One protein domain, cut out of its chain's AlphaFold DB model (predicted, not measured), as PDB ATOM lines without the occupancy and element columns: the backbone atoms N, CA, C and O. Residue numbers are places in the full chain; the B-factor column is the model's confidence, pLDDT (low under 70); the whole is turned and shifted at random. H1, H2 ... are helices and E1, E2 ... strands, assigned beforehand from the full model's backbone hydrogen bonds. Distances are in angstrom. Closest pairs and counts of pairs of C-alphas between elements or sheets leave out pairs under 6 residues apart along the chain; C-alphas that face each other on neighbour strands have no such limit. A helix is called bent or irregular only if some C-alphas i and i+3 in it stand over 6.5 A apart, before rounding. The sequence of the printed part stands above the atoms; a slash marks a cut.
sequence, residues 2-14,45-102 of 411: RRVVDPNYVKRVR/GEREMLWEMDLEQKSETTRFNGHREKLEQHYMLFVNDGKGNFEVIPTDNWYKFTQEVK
ATOM      1  N   ARG A   2     129.993  92.289 104.293       56.38
ATOM      2  CA  ARG A   2     129.399  90.970 104.541       56.38
ATOM      3  C   ARG A   2     130.539  90.006 104.821       56.38
ATOM      4  O   ARG A   2     131.566  90.053 104.155       56.38
ATOM      5  N   ARG A   3     130.371  89.141 105.822       54.19
ATOM      6  CA  ARG A   3     131.256  87.981 105.937       54.19
ATOM      7  C   ARG A   3     130.907  87.063 104.785       54.19
ATOM      8  O   ARG A   3     129.771  86.589 104.711       54.19
ATOM      9  N   VAL A   4     131.858  86.838 103.896       51.75
ATOM     10  CA  VAL A   4     131.687  85.840 102.852       51.75
ATOM     11  C   VAL A   4     132.040  84.508 103.476       51.75
ATOM     12  O   VAL A   4     133.195  84.111 103.592       51.75
ATOM     13  N   VAL A   5     131.000  83.838 103.965       51.78
ATOM     14  CA  VAL A   5     131.079  82.406 104.224       51.78
ATOM     15  C   VAL A   5     131.052  81.768 102.851       51.78
ATOM     16  O   VAL A   5     129.988  81.617 102.258       51.78
ATOM     17  N   ASP A   6     132.235  81.488 102.320       46.56
ATOM     18  CA  ASP A   6     132.407  80.857 101.021       46.56
ATOM     19  C   ASP A   6     131.511  79.591 100.975       46.56
ATOM     20  O   ASP A   6     131.725  78.653 101.750       46.56
ATOM     21  N   PRO A   7     130.435  79.546 100.160       49.38
ATOM     22  CA  PRO A   7     129.454  78.456 100.209       49.38
ATOM     23  C   PRO A   7     130.065  77.115  99.772       49.38
ATOM     24  O   PRO A   7     129.571  76.042 100.130       49.38
ATOM     25  N   ASN A   8     131.201  77.168  99.071       45.00
ATOM     26  CA  ASN A   8     132.025  76.011  98.738       45.00
ATOM     27  C   ASN A   8     132.966  75.578  99.869       45.00
ATOM     28  O   ASN A   8     133.570  74.512  99.778       45.00
ATOM     29  N   TYR A   9     133.086  76.343 100.953       48.53
ATOM     30  CA  TYR A   9     133.833  75.930 102.139       48.53
ATOM     31  C   TYR A   9     133.132  74.763 102.840       48.53
ATOM     32  O   TYR A   9     133.762  73.760 103.154       48.53
ATOM     33  N   VAL A  10     131.802  74.818 102.978       46.78
ATOM     34  CA  VAL A  10     131.013  73.724 103.575       46.78
ATOM     35  C   VAL A  10     130.963  72.489 102.663       46.78
ATOM     36  O   VAL A  10     130.947  71.364 103.160       46.78
ATOM     37  N   LYS A  11     130.996  72.667 101.333       42.84
ATOM     38  CA  LYS A  11     131.061  71.543 100.378       42.84
ATOM     39  C   LYS A  11     132.450  70.900 100.298       42.84
ATOM     40  O   LYS A  11     132.533  69.678 100.367       42.84
ATOM     41  N   ARG A  12     133.540  71.682 100.307       44.00
ATOM     42  CA  ARG A  12     134.914  71.144 100.438       44.00
ATOM     43  C   ARG A  12     135.115  70.354 101.735       44.00
ATOM     44  O   ARG A  12     135.862  69.387 101.744       44.00
ATOM     45  N   VAL A  13     134.400  70.699 102.807       46.31
ATOM     46  CA  VAL A  13     134.415  69.937 104.070       46.31
ATOM     47  C   VAL A  13     133.769  68.543 103.940       46.31
ATOM     48  O   VAL A  13     134.063  67.676 104.758       46.31
ATOM     49  N   ARG A  14     132.936  68.287 102.916       40.62
ATOM     50  CA  ARG A  14     132.358  66.956 102.636       40.62
ATOM     51  C   ARG A  14     133.021  66.198 101.483       40.62
ATOM     52  O   ARG A  14     132.952  64.978 101.486       40.62
ATOM     53  N   GLY A  45     139.429  78.949 112.174       59.19
ATOM     54  CA  GLY A  45     138.538  79.582 113.146       59.19
ATOM     55  C   GLY A  45     137.804  80.743 112.487       59.19
ATOM     56  O   GLY A  45     138.380  81.414 111.638       59.19
ATOM     57  N   GLU A  46     136.554  81.006 112.871       56.91
ATOM     58  CA  GLU A  46     135.718  82.065 112.268       56.91
ATOM     59  C   GLU A  46     136.391  83.450 112.224       56.91
ATOM     60  O   GLU A  46     135.986  84.322 111.460       56.91
ATOM     61  N   ARG A  47     137.448  83.637 113.020       58.19
ATOM     62  CA  ARG A  47     138.292  84.831 113.083       58.19
ATOM     63  C   ARG A  47     139.339  84.954 111.962       58.19
ATOM     64  O   ARG A  47     139.925  86.016 111.823       58.19
ATOM     65  N   GLU A  48     139.593  83.911 111.176       67.19
ATOM     66  CA  GLU A  48     140.539  83.921 110.042       67.19
ATOM     67  C   GLU A  48     139.852  84.077 108.676       67.19
ATOM     68  O   GLU A  48     140.502  83.943 107.640       67.19
ATOM     69  N   MET A  49     138.541  84.327 108.647       68.75
ATOM     70  CA  MET A  49     137.844  84.543 107.382       68.75
ATOM     71  C   MET A  49     138.231  85.890 106.765       68.75
ATOM     72  O   MET A  49     138.346  86.899 107.466       68.75
ATOM     73  N   LEU A  50     138.409  85.889 105.443       78.69
ATOM     74  CA  LEU A  50     138.560  87.117 104.676       78.69
ATOM     75  C   LEU A  50     137.249  87.903 104.716       78.69
ATOM     76  O   LEU A  50     136.154  87.335 104.661       78.69
ATOM     77  N   TRP A  51     137.370  89.219 104.824       84.88
ATOM     78  CA  TRP A  51     136.225  90.115 104.766       84.88
ATOM     79  C   TRP A  51     136.090  90.664 103.360       84.88
ATOM     80  O   TRP A  51     137.043  91.230 102.839       84.88
ATOM     81  N   GLU A  52     134.901  90.574 102.777       87.38
ATOM     82  CA  GLU A  52     134.616  91.238 101.508       87.38
ATOM     83  C   GLU A  52     133.698  92.437 101.755       87.38
ATOM     84  O   GLU A  52     132.733  92.412 102.540       87.38
ATOM     85  N   MET A  53     134.031  93.539 101.097       88.06
ATOM     86  CA  MET A  53     133.258  94.764 101.150       88.06
ATOM     87  C   MET A  53     132.976  95.239  99.733       88.06
ATOM     88  O   MET A  53     133.865  95.729  99.047       88.06
ATOM     89  N   ASP A  54     131.717  95.133  99.332       87.38
ATOM     90  CA  ASP A  54     131.213  95.769  98.123       87.38
ATOM     91  C   ASP A  54     130.701  97.174  98.476       87.38
ATOM     92  O   ASP A  54     129.846  97.334  99.356       87.38
ATOM     93  N   LEU A  55     131.245  98.193  97.808       86.12
ATOM     94  CA  LEU A  55     130.764  99.571  97.854       86.12
ATOM     95  C   LEU A  55     130.048  99.888  96.542       86.12
ATOM     96  O   LEU A  55     130.661  99.949  95.479       86.12
ATOM     97  N   GLU A  56     128.741 100.108  96.624       83.50
ATOM     98  CA  GLU A  56     127.932 100.583  95.504       83.50
ATOM     99  C   GLU A  56     127.949 102.111  95.479       83.50
ATOM    100  O   GLU A  56     127.221 102.768  96.225       83.50
ATOM    101  N   GLN A  57     128.782 102.698  94.618       80.12
ATOM    102  CA  GLN A  57     128.822 104.147  94.439       80.12
ATOM    103  C   GLN A  57     128.321 104.521  93.044       80.12
ATOM    104  O   GLN A  57     129.037 104.340  92.067       80.12
ATOM    105  N   LYS A  58     127.092 105.066  92.981       60.94
ATOM    106  CA  LYS A  58     126.373 105.713  91.847       60.94
ATOM    107  C   LYS A  58     126.290 104.985  90.486       60.94
ATOM    108  O   LYS A  58     125.336 105.238  89.758       60.94
ATOM    109  N   SER A  59     127.212 104.099  90.133       59.16
ATOM    110  CA  SER A  59     127.227 103.301  88.901       59.16
ATOM    111  C   SER A  59     128.271 102.178  88.906       59.16
ATOM    112  O   SER A  59     128.277 101.372  87.979       59.16
ATOM    113  N   GLU A  60     129.158 102.109  89.905       74.56
ATOM    114  CA  GLU A  60     130.208 101.094  89.971       74.56
ATOM    115  C   GLU A  60     130.249 100.421  91.352       74.56
ATOM    116  O   GLU A  60     130.221 101.077  92.392       74.56
ATOM    117  N   THR A  61     130.275  99.086  91.350       83.25
ATOM    118  CA  THR A  61     130.392  98.223  92.537       83.25
ATOM    119  C   THR A  61     131.856  97.966  92.879       83.25
ATOM    120  O   THR A  61     132.420  96.972  92.431       83.25
ATOM    121  N   THR A  62     132.537  98.846  93.602       86.56
ATOM    122  CA  THR A  62     133.944  98.597  93.955       86.56
ATOM    123  C   THR A  62     134.030  97.524  95.035       86.56
ATOM    124  O   THR A  62     133.477  97.701  96.120       86.56
ATOM    125  N   ARG A  63     134.720  96.416  94.744       88.19
ATOM    126  CA  ARG A  63     134.948  95.329  95.699       88.19
ATOM    127  C   ARG A  63     136.296  95.501  96.391       88.19
ATOM    128  O   ARG A  63     137.300  95.811  95.750       88.19
ATOM    129  N   PHE A  64     136.308  95.298  97.699       91.31
ATOM    130  CA  PHE A  64     137.502  95.308  98.532       91.31
ATOM    131  C   PHE A  64     137.635  93.976  99.254       91.31
ATOM    132  O   PHE A  64     136.681  93.509  99.882       91.31
ATOM    133  N   ASN A  65     138.848  93.431  99.227       90.50
ATOM    134  CA  ASN A  65     139.210  92.213  99.936       90.50
ATOM    135  C   ASN A  65     140.044  92.586 101.163       90.50
ATOM    136  O   ASN A  65     141.120  93.173 101.055       90.50
ATOM    137  N   GLY A  66     139.507  92.292 102.341       91.75
ATOM    138  CA  GLY A  66     140.098  92.562 103.642       91.75
ATOM    139  C   GLY A  66     140.841  91.350 104.172       91.75
ATOM    140  O   GLY A  66     140.231  90.322 104.475       91.75
ATOM    141  N   HIS A  67     142.151  91.499 104.341       88.81
ATOM    142  CA  HIS A  67     142.995  90.521 105.014       88.81
ATOM    143  C   HIS A  67     143.205  90.946 106.463       88.81
ATOM    144  O   HIS A  67     143.471  92.116 106.737       88.81
ATOM    145  N   ARG A  68     143.070  90.002 107.400       88.00
ATOM    146  CA  ARG A  68     143.340  90.274 108.812       88.00
ATOM    147  C   ARG A  68     144.843  90.322 109.045       88.00
ATOM    148  O   ARG A  68     145.536  89.341 108.780       88.00
ATOM    149  N   GLU A  69     145.313  91.436 109.574       88.69
ATOM    150  CA  GLU A  69     146.696  91.602 109.990       88.69
ATOM    151  C   GLU A  69     146.851  91.120 111.433       88.69
ATOM    152  O   GLU A  69     145.942  91.266 112.259       88.69
ATOM    153  N   LYS A  70     147.978  90.474 111.734       85.94
ATOM    154  CA  LYS A  70     148.301  90.115 113.113       85.94
ATOM    155  C   LYS A  70     148.824  91.374 113.788       85.94
ATOM    156  O   LYS A  70     149.820  91.929 113.350       85.94
ATOM    157  N   LEU A  71     148.131  91.816 114.829       82.44
ATOM    158  CA  LEU A  71     148.598  92.920 115.649       82.44
ATOM    159  C   LEU A  71     149.639  92.387 116.631       82.44
ATOM    160  O   LEU A  71     149.325  91.524 117.448       82.44
ATOM    161  N   GLU A  72     150.866  92.889 116.530       86.56
ATOM    162  CA  GLU A  72     151.926  92.622 117.512       86.56
ATOM    163  C   GLU A  72     151.797  93.544 118.731       86.56
ATOM    164  O   GLU A  72     152.159  93.170 119.842       86.56
ATOM    165  N   GLN A  73     151.214  94.729 118.533       92.00
ATOM    166  CA  GLN A  73     151.011  95.747 119.561       92.00
ATOM    167  C   GLN A  73     149.520  95.980 119.850       92.00
ATOM    168  O   GLN A  73     148.646  95.712 119.021       92.00
ATOM    169  N   HIS A  74     149.218  96.503 121.041       91.81
ATOM    170  CA  HIS A  74     147.854  96.838 121.456       91.81
ATOM    171  C   HIS A  74     147.491  98.270 121.053       91.81
ATOM    172  O   HIS A  74     147.995  99.233 121.626       91.81
ATOM    173  N   TYR A  75     146.569  98.411 120.102       94.56
ATOM    174  CA  TYR A  75     146.090  99.713 119.631       94.56
ATOM    175  C   TYR A  75     144.812 100.138 120.362       94.56
ATOM    176  O   TYR A  75     143.897  99.333 120.557       94.56
ATOM    177  N   MET A  76     144.711 101.420 120.719       95.69
ATOM    178  CA  MET A  76     143.529 102.016 121.355       95.69
ATOM    179  C   MET A  76     143.032 103.211 120.535       95.69
ATOM    180  O   MET A  76     143.829 104.046 120.111       95.69
ATOM    181  N   LEU A  77     141.719 103.304 120.321       95.75
ATOM    182  CA  LEU A  77     141.073 104.437 119.658       95.75
ATOM    183  C   LEU A  77     140.520 105.396 120.710       95.75
ATOM    184  O   LEU A  77     139.795 104.976 121.609       95.75
ATOM    185  N   PHE A  78     140.816 106.683 120.553       96.94
ATOM    186  CA  PHE A  78     140.234 107.753 121.359       96.94
ATOM    187  C   PHE A  78     139.145 108.451 120.550       96.94
ATOM    188  O   PHE A  78     139.430 109.101 119.543       96.94
ATOM    189  N   VAL A  79     137.893 108.321 120.984       97.19
ATOM    190  CA  VAL A  79     136.740 108.958 120.336       97.19
ATOM    191  C   VAL A  79     136.292 110.143 121.183       97.19
ATOM    192  O   VAL A  79     136.068 110.009 122.384       97.19
ATOM    193  N   ASN A  80     136.182 111.320 120.568       96.31
ATOM    194  CA  ASN A  80     135.684 112.516 121.242       96.31
ATOM    195  C   ASN A  80     134.148 112.530 121.204       96.31
ATOM    196  O   ASN A  80     133.566 112.619 120.124       96.31
ATOM    197  N   ASP A  81     133.502 112.497 122.372       93.12
ATOM    198  CA  ASP A  81     132.032 112.537 122.515       93.12
ATOM    199  C   ASP A  81     131.450 113.959 122.300       93.12
ATOM    200  O   ASP A  81     130.283 114.243 122.564       93.12
ATOM    201  N   GLY A  82     132.273 114.932 121.896       91.75
ATOM    202  CA  GLY A  82     131.879 116.333 121.702       91.75
ATOM    203  C   GLY A  82     131.619 117.102 123.005       91.75
ATOM    204  O   GLY A  82     131.569 118.328 122.994       91.75
ATOM    205  N   LYS A  83     131.523 116.405 124.146       94.12
ATOM    206  CA  LYS A  83     131.383 116.981 125.496       94.12
ATOM    207  C   LYS A  83     132.723 117.293 126.177       94.12
ATOM    208  O   LYS A  83     132.745 117.610 127.361       94.12
ATOM    209  N   GLY A  84     133.836 117.173 125.450       92.94
ATOM    210  CA  GLY A  84     135.189 117.358 125.987       92.94
ATOM    211  C   GLY A  84     135.760 116.141 126.724       92.94
ATOM    212  O   GLY A  84     136.859 116.230 127.261       92.94
ATOM    213  N   ASN A  85     135.047 115.010 126.720       95.81
ATOM    214  CA  ASN A  85     135.537 113.726 127.221       95.81
ATOM    215  C   ASN A  85     135.977 112.835 126.053       95.81
ATOM    216  O   ASN A  85     135.406 112.907 124.960       95.81
ATOM    217  N   PHE A  86     136.958 111.971 126.311       97.31
ATOM    218  CA  PHE A  86     137.407 110.950 125.369       97.31
ATOM    219  C   PHE A  86     137.003 109.568 125.865       97.31
ATOM    220  O   PHE A  86     137.297 109.203 127.003       97.31
ATOM    221  N   GLU A  87     136.362 108.795 124.998       96.69
ATOM    222  CA  GLU A  87     136.134 107.372 125.216       96.69
ATOM    223  C   GLU A  87     137.284 106.577 124.597       96.69
ATOM    224  O   GLU A  87     137.689 106.838 123.461       96.69
ATOM    225  N   VAL A  88     137.823 105.623 125.359       97.38
ATOM    226  CA  VAL A  88     138.937 104.770 124.930       97.38
ATOM    227  C   VAL A  88     138.395 103.400 124.552       97.38
ATOM    228  O   VAL A  88     137.833 102.699 125.392       97.38
ATOM    229  N   ILE A  89     138.580 103.011 123.292       96.94
ATOM    230  CA  ILE A  89     138.109 101.735 122.748       96.94
ATOM    231  C   ILE A  89     139.328 100.893 122.343       96.94
ATOM    232  O   ILE A  89     140.063 101.300 121.440       96.94
ATOM    233  N   PRO A  90     139.579  99.728 122.972       96.44
ATOM    234  CA  PRO A  90     140.657  98.841 122.545       96.44
ATOM    235  C   PRO A  90     140.328  98.202 121.191       96.44
ATOM    236  O   PRO A  90     139.194  97.793 120.931       96.44
ATOM    237  N   THR A  91     141.333  98.093 120.326       94.06
ATOM    238  CA  THR A  91     141.191  97.488 118.997       94.06
ATOM    239  C   THR A  91     141.403  95.981 119.094       94.06
ATOM    240  O   THR A  91     142.452  95.541 119.552       94.06
ATOM    241  N   ASP A  92     140.428  95.184 118.648       89.75
ATOM    242  CA  ASP A  92     140.524  93.714 118.685       89.75
ATOM    243  C   ASP A  92     141.175  93.138 117.415       89.75
ATOM    244  O   ASP A  92     142.040  92.271 117.476       89.75
ATOM    245  N   ASN A  93     140.781  93.629 116.235       90.50
ATOM    246  CA  ASN A  93     141.298  93.134 114.959       90.50
ATOM    247  C   ASN A  93     141.642  94.295 114.027       90.50
ATOM    248  O   ASN A  93     140.876  95.253 113.920       90.50
ATOM    249  N   TRP A  94     142.747  94.149 113.300       91.62
ATOM    250  CA  TRP A  94     143.146  95.056 112.232       91.62
ATOM    251  C   TRP A  94     142.980  94.380 110.875       91.62
ATOM    252  O   TRP A  94     143.306  93.201 110.710       91.62
ATOM    253  N   TYR A  95     142.450  95.118 109.904       92.12
ATOM    254  CA  TYR A  95     142.193  94.603 108.564       92.12
ATOM    255  C   TYR A  95     142.786  95.536 107.518       92.12
ATOM    256  O   TYR A  95     142.475  96.726 107.488       92.12
ATOM    257  N   LYS A  96     143.586  94.967 106.616       92.25
ATOM    258  CA  LYS A  96     144.118  95.656 105.444       92.25
ATOM    259  C   LYS A  96     143.237  95.345 104.243       92.25
ATOM    260  O   LYS A  96     143.170  94.199 103.792       92.25
ATOM    261  N   PHE A  97     142.546  96.363 103.741       93.81
ATOM    262  CA  PHE A  97     141.693  96.243 102.563       93.81
ATOM    263  C   PHE A  97     142.478  96.572 101.300       93.81
ATOM    264  O   PHE A  97     143.033  97.658 101.163       93.81
ATOM    265  N   THR A  98     142.486  95.633 100.362       92.06
ATOM    266  CA  THR A  98     143.001  95.831  99.008       92.06
ATOM    267  C   THR A  98     141.829  95.943  98.047       92.06
ATOM    268  O   THR A  98     140.955  95.071  98.038       92.06
ATOM    269  N   GLN A  99     141.796  97.012  97.254       91.50
ATOM    270  CA  GLN A  99     140.799  97.170  96.201       91.50
ATOM    271  C   GLN A  99     141.035  96.120  95.115       91.50
ATOM    272  O   GLN A  99     142.151  95.979  94.615       91.50
ATOM    273  N   GLU A 100     139.988  95.393  94.745       84.31
ATOM    274  CA  GLU A 100     140.060  94.463  93.629       84.31
ATOM    275  C   GLU A 100     140.028  95.258  92.325       84.31
ATOM    276  O   GLU A 100     139.082  96.004  92.045       84.31
ATOM    277  N   VAL A 101     141.103  95.153  91.543       80.19
ATOM    278  CA  VAL A 101     141.224  95.935  90.320       80.19
ATOM    279  C   VAL A 101     140.369  95.307  89.229       80.19
ATOM    280  O   VAL A 101     140.636  94.202  88.762       80.19
ATOM    281  N   LYS A 102     139.340  96.034  88.796       70.19
ATOM    282  CA  LYS A 102     138.455  95.635  87.701       70.19
ATOM    283  C   LYS A 102     139.078  95.957  86.349       70.19
ATOM    284  O   LYS A 102     138.596  96.821  85.619       70.19
TER     285      LYS A 102
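Overview. This is residues 2 to 14 and 45 to 102 of the 411 residues of the protein "Transcription initiation factor IIF subunit alpha" of Sphaeroforma arctica JP610 (UniProt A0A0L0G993). What would one see first in this model? A strongly twisted three-stranded sheet of E1, E2 and E5 makes the middle of an open, flat shape, with the short helix H1 sticking out at one end of the long axis and the two-stranded hairpin E3 and E4 at the other end, joined to the sheet by two stretches of chain, residues 70 to 75 and 91 to 93. What is it made of? The 71 printed residues hold one named helix and five named strands, in the order H1, E1, E2, E3, E4, E5, and the class is mostly strand; the larger sheet has the order E1, E2, E5, the smaller E3, E4, and both are antiparallel. How compact is it? It is only just extended, close to loose, with a radius of gyration of the C-alphas of 16.9 A and spans of 53 by 36 by 18 A.

Along the chain. What comes first from residue 2 on? H1 is residues 7 to 14, 12.1 A from first to last C-alpha, and begins with the C-alpha of Pro 7 at (129.454, 78.456, 100.209). It is neither bent nor irregular, but only just: C-alphas 7 and 10 are 6.0 A apart. Which strands follow after the cut? E1 is residues 51 to 57, 18.9 A long, and E2, the longest strand with 10 residues, is residues 60 to 69, 27.6 A long, beginning with C-alpha 60 at (130.208, 101.094, 89.971). Where are the last three strands? E3 is residues 76 to 80, 13.1 A long, and E4 is residues 86 to 90, 12.9 A long. E5 is residues 94 to 99, 16.3 A long, and ends with C-alpha 99 at (140.799, 97.170, 96.201).

Arrangement. How is the larger sheet put together? E2 is its inner strand, and E1 and E5 are its edge strands. E1 and E2 form a hairpin, antiparallel with 154 degrees between their directions; the C-alphas of Asp 54 and Arg 63 face each other at 4.5 A, and N 53 and O 64 are within hydrogen-bond range at 2.9 A. How does E5 join it? E5 is antiparallel to E2 at 145 degrees; the C-alphas of Gly 66 and Phe 97 face each other at 4.2 A, and N 67 and O 96 are 2.9 A apart, within hydrogen-bond range. What of E3 and E4? They form a hairpin, antiparallel at 154 degrees, with C-alphas 76 and 90 facing each other at 4.4 A and N 77 and O 89 within hydrogen-bond range at 2.8 A. E2 and E3 are apart, and so are E4 and E5. Where does H1 stand? It stands free and is not on the larger sheet, while residues 2 to 3 before it pair antiparallel with residues 51 to 52 of E1; in H1, 2 of 4 O i to N i+4 pairs and 1 of 5 O i to N i+3 pairs are within hydrogen-bond range.

Size, cuts and confidence. How large is it? The two C-alphas farthest apart, those of Arg 14 and Gly 84, are 55.6 A apart. Is anything missing? Residues 15 to 44 are not printed, and C-alphas 14 and 45 are 17.6 A apart across this cut. How long are the links? Those from E1 to E2, E3 to E4 and E4 to E5 are tight, and that from E2 to E3 is short. Where is confidence low? The mean pLDDT of the printed part is 79.3; residues 2 to 14, 45 to 49 and 58 to 59 are under 70, and the mean of H1 is 45.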